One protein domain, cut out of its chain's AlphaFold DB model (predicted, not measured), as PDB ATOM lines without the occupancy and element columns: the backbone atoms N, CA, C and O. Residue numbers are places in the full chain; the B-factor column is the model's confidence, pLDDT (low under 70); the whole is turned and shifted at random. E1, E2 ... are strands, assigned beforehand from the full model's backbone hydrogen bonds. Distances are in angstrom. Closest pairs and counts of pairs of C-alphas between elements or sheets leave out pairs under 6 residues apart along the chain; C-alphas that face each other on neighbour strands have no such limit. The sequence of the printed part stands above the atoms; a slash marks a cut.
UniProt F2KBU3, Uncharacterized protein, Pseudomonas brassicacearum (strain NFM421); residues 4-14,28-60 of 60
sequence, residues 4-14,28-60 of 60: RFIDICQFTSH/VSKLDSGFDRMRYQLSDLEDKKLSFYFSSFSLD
ATOM      1  N   ARG A   4     169.729 166.687 191.430       95.06
ATOM      2  CA  ARG A   4     168.420 166.239 190.956       95.06
ATOM      3  C   ARG A   4     168.006 167.072 189.756       95.06
ATOM      4  O   ARG A   4     167.909 168.288 189.865       95.06
ATOM      5  N   PHE A   5     167.722 166.414 188.638       94.62
ATOM      6  CA  PHE A   5     167.154 167.040 187.443       94.62
ATOM      7  C   PHE A   5     165.629 166.901 187.463       94.62
ATOM      8  O   PHE A   5     165.108 165.834 187.791       94.62
ATOM      9  N   ILE A   6     164.918 167.977 187.132       94.31
ATOM     10  CA  ILE A   6     163.457 168.079 187.235       94.31
ATOM     11  C   ILE A   6     162.863 168.209 185.827       94.31
ATOM     12  O   ILE A   6     163.416 168.904 184.973       94.31
ATOM     13  N   ASP A   7     161.745 167.513 185.596       93.56
ATOM     14  CA  ASP A   7     161.021 167.445 184.318       93.56
ATOM     15  C   ASP A   7     161.911 167.051 183.125       93.56
ATOM     16  O   ASP A   7     162.012 167.768 182.126       93.56
ATOM     17  N   ILE A   8     162.583 165.901 183.235       93.69
ATOM     18  CA  ILE A   8     163.414 165.359 182.154       93.69
ATOM     19  C   ILE A   8     162.541 164.991 180.947       93.69
ATOM     20  O   ILE A   8     161.518 164.319 181.081       93.69
ATOM     21  N   CYS A   9     162.976 165.374 179.750       90.25
ATOM     22  CA  CYS A   9     162.338 165.006 178.492       90.25
ATOM     23  C   CYS A   9     163.371 164.752 177.384       90.25
ATOM     24  O   CYS A   9     164.543 165.103 177.516       90.25
ATOM     25  N   GLN A  10     162.918 164.118 176.291       91.62
ATOM     26  CA  GLN A  10     163.745 163.815 175.112       91.62
ATOM     27  C   GLN A  10     165.074 163.123 175.477       91.62
ATOM     28  O   GLN A  10     166.149 163.475 174.996       91.62
ATOM     29  N   PHE A  11     164.981 162.127 176.360       93.19
ATOM     30  CA  PHE A  11     166.112 161.297 176.747       93.19
ATOM     31  C   PHE A  11     166.603 160.477 175.555       93.19
ATOM     32  O   PHE A  11     165.840 159.710 174.966       93.19
ATOM     33  N   THR A  12     167.880 160.629 175.232       92.88
ATOM     34  CA  THR A  12     168.559 159.879 174.181       92.88
ATOM     35  C   THR A  12     169.768 159.185 174.779       92.88
ATOM     36  O   THR A  12     170.593 159.818 175.443       92.88
ATOM     37  N   SER A  13     169.890 157.892 174.506       91.00
ATOM     38  CA  SER A  13     171.097 157.131 174.784       91.00
ATOM     39  C   SER A  13     171.455 156.241 173.601       91.00
ATOM     40  O   SER A  13     170.582 155.801 172.851       91.00
ATOM     41  N   HIS A  14     172.745 155.976 173.440       86.19
ATOM     42  CA  HIS A  14     173.245 154.998 172.480       86.19
ATOM     43  C   HIS A  14     174.387 154.199 173.101       86.19
ATOM     44  O   HIS A  14     175.097 154.694 173.976       86.19
ATOM     45  N   VAL A  28     176.278 171.144 180.752       94.50
ATOM     46  CA  VAL A  28     174.937 171.723 180.822       94.50
ATOM     47  C   VAL A  28     174.925 173.015 180.019       94.50
ATOM     48  O   VAL A  28     175.658 173.951 180.334       94.50
ATOM     49  N   SER A  29     174.059 173.095 179.013       94.25
ATOM     50  CA  SER A  29     173.806 174.320 178.256       94.25
ATOM     51  C   SER A  29     172.404 174.851 178.550       94.25
ATOM     52  O   SER A  29     171.448 174.092 178.714       94.25
ATOM     53  N   LYS A  30     172.274 176.179 178.632       93.38
ATOM     54  CA  LYS A  30     170.967 176.840 178.647       93.38
ATOM     55  C   LYS A  30     170.471 176.962 177.211       93.38
ATOM     56  O   LYS A  30     171.227 177.366 176.330       93.38
ATOM     57  N   LEU A  31     169.210 176.623 176.990       91.81
ATOM     58  CA  LEU A  31     168.560 176.776 175.698       91.81
ATOM     59  C   LEU A  31     167.965 178.178 175.573       91.81
ATOM     60  O   LEU A  31     167.323 178.667 176.502       91.81
ATOM     61  N   ASP A  32     168.146 178.793 174.407       79.06
ATOM     62  CA  ASP A  32     167.597 180.117 174.077       79.06
ATOM     63  C   ASP A  32     166.416 180.007 173.094       79.06
ATOM     64  O   ASP A  32     166.192 180.836 172.221       79.06
ATOM     65  N   SER A  33     165.682 178.897 173.188       69.56
ATOM     66  CA  SER A  33     164.707 178.458 172.185       69.56
ATOM     67  C   SER A  33     163.291 179.002 172.401       69.56
ATOM     68  O   SER A  33     162.391 178.676 171.632       69.56
ATOM     69  N   GLY A  34     163.061 179.798 173.452       70.19
ATOM     70  CA  GLY A  34     161.732 180.312 173.809       70.19
ATOM     71  C   GLY A  34     160.744 179.241 174.295       70.19
ATOM     72  O   GLY A  34     159.591 179.554 174.582       70.19
ATOM     73  N   PHE A  35     161.170 177.977 174.413       71.12
ATOM     74  CA  PHE A  35     160.358 176.910 174.990       71.12
ATOM     75  C   PHE A  35     160.420 176.964 176.518       71.12
ATOM     76  O   PHE A  35     161.383 176.502 177.125       71.12
ATOM     77  N   ASP A  36     159.348 177.443 177.150       73.12
ATOM     78  CA  ASP A  36     159.272 177.624 178.611       73.12
ATOM     79  C   ASP A  36     159.609 176.366 179.428       73.12
ATOM     80  O   ASP A  36     160.097 176.453 180.558       73.12
ATOM     81  N   ARG A  37     159.353 175.179 178.867       73.62
ATOM     82  CA  ARG A  37     159.530 173.899 179.570       73.62
ATOM     83  C   ARG A  37     160.904 173.259 179.362       73.62
ATOM     84  O   ARG A  37     161.346 172.520 180.235       73.62
ATOM     85  N   MET A  38     161.588 173.545 178.253       82.31
ATOM     86  CA  MET A  38     162.900 172.970 177.919       82.31
ATOM     87  C   MET A  38     163.966 174.053 178.060       82.31
ATOM     88  O   MET A  38     164.319 174.727 177.096       82.31
ATOM     89  N   ARG A  39     164.448 174.251 179.290       91.00
ATOM     90  CA  ARG A  39     165.349 175.367 179.621       91.00
ATOM     91  C   ARG A  39     166.820 174.994 179.530       91.00
ATOM     92  O   ARG A  39     167.649 175.860 179.260       91.00
ATOM     93  N   TYR A  40     167.138 173.724 179.753       94.56
ATOM     94  CA  TYR A  40     168.508 173.239 179.791       94.56
ATOM     95  C   TYR A  40     168.645 171.919 179.048       94.56
ATOM     96  O   TYR A  40     167.693 171.140 178.963       94.56
ATOM     97  N   GLN A  41     169.851 171.662 178.563       95.31
ATOM     98  CA  GLN A  41     170.266 170.379 178.020       95.31
ATOM     99  C   GLN A  41     171.483 169.885 178.794       95.31
ATOM    100  O   GLN A  41     172.435 170.640 178.987       95.31
ATOM    101  N   LEU A  42     171.456 168.623 179.216       95.25
ATOM    102  CA  LEU A  42     172.644 167.898 179.644       95.25
ATOM    103  C   LEU A  42     173.076 166.987 178.497       95.25
ATOM    104  O   LEU A  42     172.254 166.248 177.950       95.25
ATOM    105  N   SER A  43     174.351 167.034 178.136       94.12
ATOM    106  CA  SER A  43     174.905 166.206 177.067       94.12
ATOM    107  C   SER A  43     176.322 165.756 177.386       94.12
ATOM    108  O   SER A  43     177.136 166.554 177.856       94.12
ATOM    109  N   ASP A  44     176.612 164.505 177.055       91.62
ATOM    110  CA  ASP A  44     177.974 164.020 176.849       91.62
ATOM    111  C   ASP A  44     178.566 164.685 175.593       91.62
ATOM    112  O   ASP A  44     177.953 164.650 174.522       91.62
ATOM    113  N   LEU A  45     179.721 165.337 175.733       86.62
ATOM    114  CA  LEU A  45     180.382 166.040 174.631       86.62
ATOM    115  C   LEU A  45     181.311 165.149 173.805       86.62
ATOM    116  O   LEU A  45     181.653 165.533 172.687       86.62
ATOM    117  N   GLU A  46     181.737 164.009 174.342       84.38
ATOM    118  CA  GLU A  46     182.738 163.161 173.703       84.38
ATOM    119  C   GLU A  46     182.066 162.224 172.700       84.38
ATOM    120  O   GLU A  46     182.109 162.456 171.490       84.38
ATOM    121  N   ASP A  47     181.356 161.225 173.218       82.06
ATOM    122  CA  ASP A  47     180.737 160.194 172.392       82.06
ATOM    123  C   ASP A  47     179.248 160.454 172.166       82.06
ATOM    124  O   ASP A  47     178.640 159.769 171.354       82.06
ATOM    125  N   LYS A  48     178.667 161.453 172.849       84.06
ATOM    126  CA  LYS A  48     177.225 161.776 172.854       84.06
ATOM    127  C   LYS A  48     176.341 160.651 173.401       84.06
ATOM    128  O   LYS A  48     175.128 160.660 173.165       84.06
ATOM    129  N   LYS A  49     176.918 159.744 174.205       88.75
ATOM    130  CA  LYS A  49     176.272 158.516 174.721       88.75
ATOM    131  C   LYS A  49     174.987 158.773 175.479       88.75
ATOM    132  O   LYS A  49     174.134 157.889 175.566       88.75
ATOM    133  N   LEU A  50     174.871 159.960 176.062       92.06
ATOM    134  CA  LEU A  50     173.733 160.383 176.848       92.06
ATOM    135  C   LEU A  50     173.425 161.851 176.577       92.06
ATOM    136  O   LEU A  50     174.297 162.716 176.693       92.06
ATOM    137  N   SER A  51     172.159 162.149 176.308       94.06
ATOM    138  CA  SER A  51     171.656 163.516 176.396       94.06
ATOM    139  C   SER A  51     170.191 163.554 176.803       94.06
ATOM    140  O   SER A  51     169.420 162.641 176.504       94.06
ATOM    141  N   PHE A  52     169.803 164.611 177.505       95.19
ATOM    142  CA  PHE A  52     168.406 164.903 177.795       95.19
ATOM    143  C   PHE A  52     168.202 166.392 178.054       95.19
ATOM    144  O   PHE A  52     169.137 167.120 178.399       95.19
ATOM    145  N   TYR A  53     166.955 166.831 177.934       95.00
ATOM    146  CA  TYR A  53     166.542 168.179 178.297       95.00
ATOM    147  C   TYR A  53     165.820 168.165 179.635       95.00
ATOM    148  O   TYR A  53     165.193 167.169 179.999       95.00
ATOM    149  N   PHE A  54     165.904 169.264 180.374       95.25
ATOM    150  CA  PHE A  54     165.280 169.386 181.688       95.25
ATOM    151  C   PHE A  54     164.880 170.832 181.986       95.25
ATOM    152  O   PHE A  54     165.377 171.788 181.373       95.25
ATOM    153  N   SER A  55     163.950 170.998 182.925       93.75
ATOM    154  CA  SER A  55     163.406 172.311 183.262       93.75
ATOM    155  C   SER A  55     164.245 173.011 184.333       93.75
ATOM    156  O   SER A  55     164.492 174.208 184.214       93.75
ATOM    157  N   SER A  56     164.701 172.311 185.371       93.06
ATOM    158  CA  SER A  56     165.533 172.861 186.452       93.06
ATOM    159  C   SER A  56     166.325 171.767 187.170       93.06
ATOM    160  O   SER A  56     166.145 170.577 186.908       93.06
ATOM    161  N   PHE A  57     167.225 172.168 188.070       94.19
ATOM    162  CA  PHE A  57     168.002 171.253 188.899       94.19
ATOM    163  C   PHE A  57     168.141 171.771 190.336       94.19
ATOM    164  O   PHE A  57     168.090 172.982 190.561       94.19
ATOM    165  N   SER A  58     168.319 170.862 191.295       95.06
ATOM    166  CA  SER A  58     168.630 171.181 192.696       95.06
ATOM    167  C   SER A  58     169.864 170.426 193.180       95.06
ATOM    168  O   SER A  58     170.213 169.366 192.651       95.06
ATOM    169  N   LEU A  59     170.527 171.003 194.183       94.50
ATOM    170  CA  LEU A  59     171.551 170.332 194.973       94.50
ATOM    171  C   LEU A  59     170.882 169.739 196.211       94.50
ATOM    172  O   LEU A  59     170.253 170.482 196.967       94.50
ATOM    173  N   ASP A  60     171.042 168.431 196.384       83.31
ATOM    174  CA  ASP A  60     170.591 167.672 197.553       83.31
ATOM    175  C   ASP A  60     171.798 167.284 198.436       83.31
ATOM    176  O   ASP A  60     172.864 166.865 197.896       83.31
TER     177      ASP A  60
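Overview. This is residues 4 to 14 and 28 to 60 of the 60 residues of an uncharacterized protein of Pseudomonas brassicacearum (strain NFM421) (UniProt F2KBU3). A four-stranded antiparallel sheet, E2 E5 E4 E3, forms a wall, and at one end a two-stranded ribbon, E1 and E6, turns off it to make an L. The link of residues 31 to 39 loops away from the sheet at that same end. The printed part has 44 residues with six named strands, E1 to E6 in chain order, and no named helix; the class is all strand. It is compact, with a radius of gyration of the C-alphas of 10.6 A, and flat, spanning 28 by 27 by 15 A.

Along the chain. E1, residues 4 to 6, begins at C-alpha 4 (168.420, 166.239, 190.956). E2 is residues 9 to 13, 12.3 A long, and E3 is residues 28 to 30. E4, residues 40 to 44, is 13.5 A long. E5, residues 50 to 54, is 13.3 A long. E6, residues 56 to 59, is 10.7 A long and ends at C-alpha 59 (171.551, 170.332, 194.973).

Arrangement. E3, E4 and E5 form a meander, each strand the antiparallel neighbour of the one before; E3 and E4 are a hairpin, as are E4 and E5. N 42 and O 52 are 2.9 A apart, and N 41 and O 29 2.9 A. Edge strand E2 is antiparallel to E5 at 174 degrees, with N 12 and O 51 at 2.8 A. E1 and E6 are antiparallel at 160 degrees, with N 6 and O 56 at 2.9 A. E5 and E6 meet only through their link. E2 and E6 are apart.

Size, cuts and confidence. The C-alphas farthest apart are those of Asp 36 and Asp 47, 28.3 A. Residues 15 to 27 are not printed; C-alphas 14 and 28 are 18.8 A apart across this cut. Of the links printed whole, E3 to E4 is short and the others are tight. Mean pLDDT of the printed part is 89.1; residue 33 is under 70.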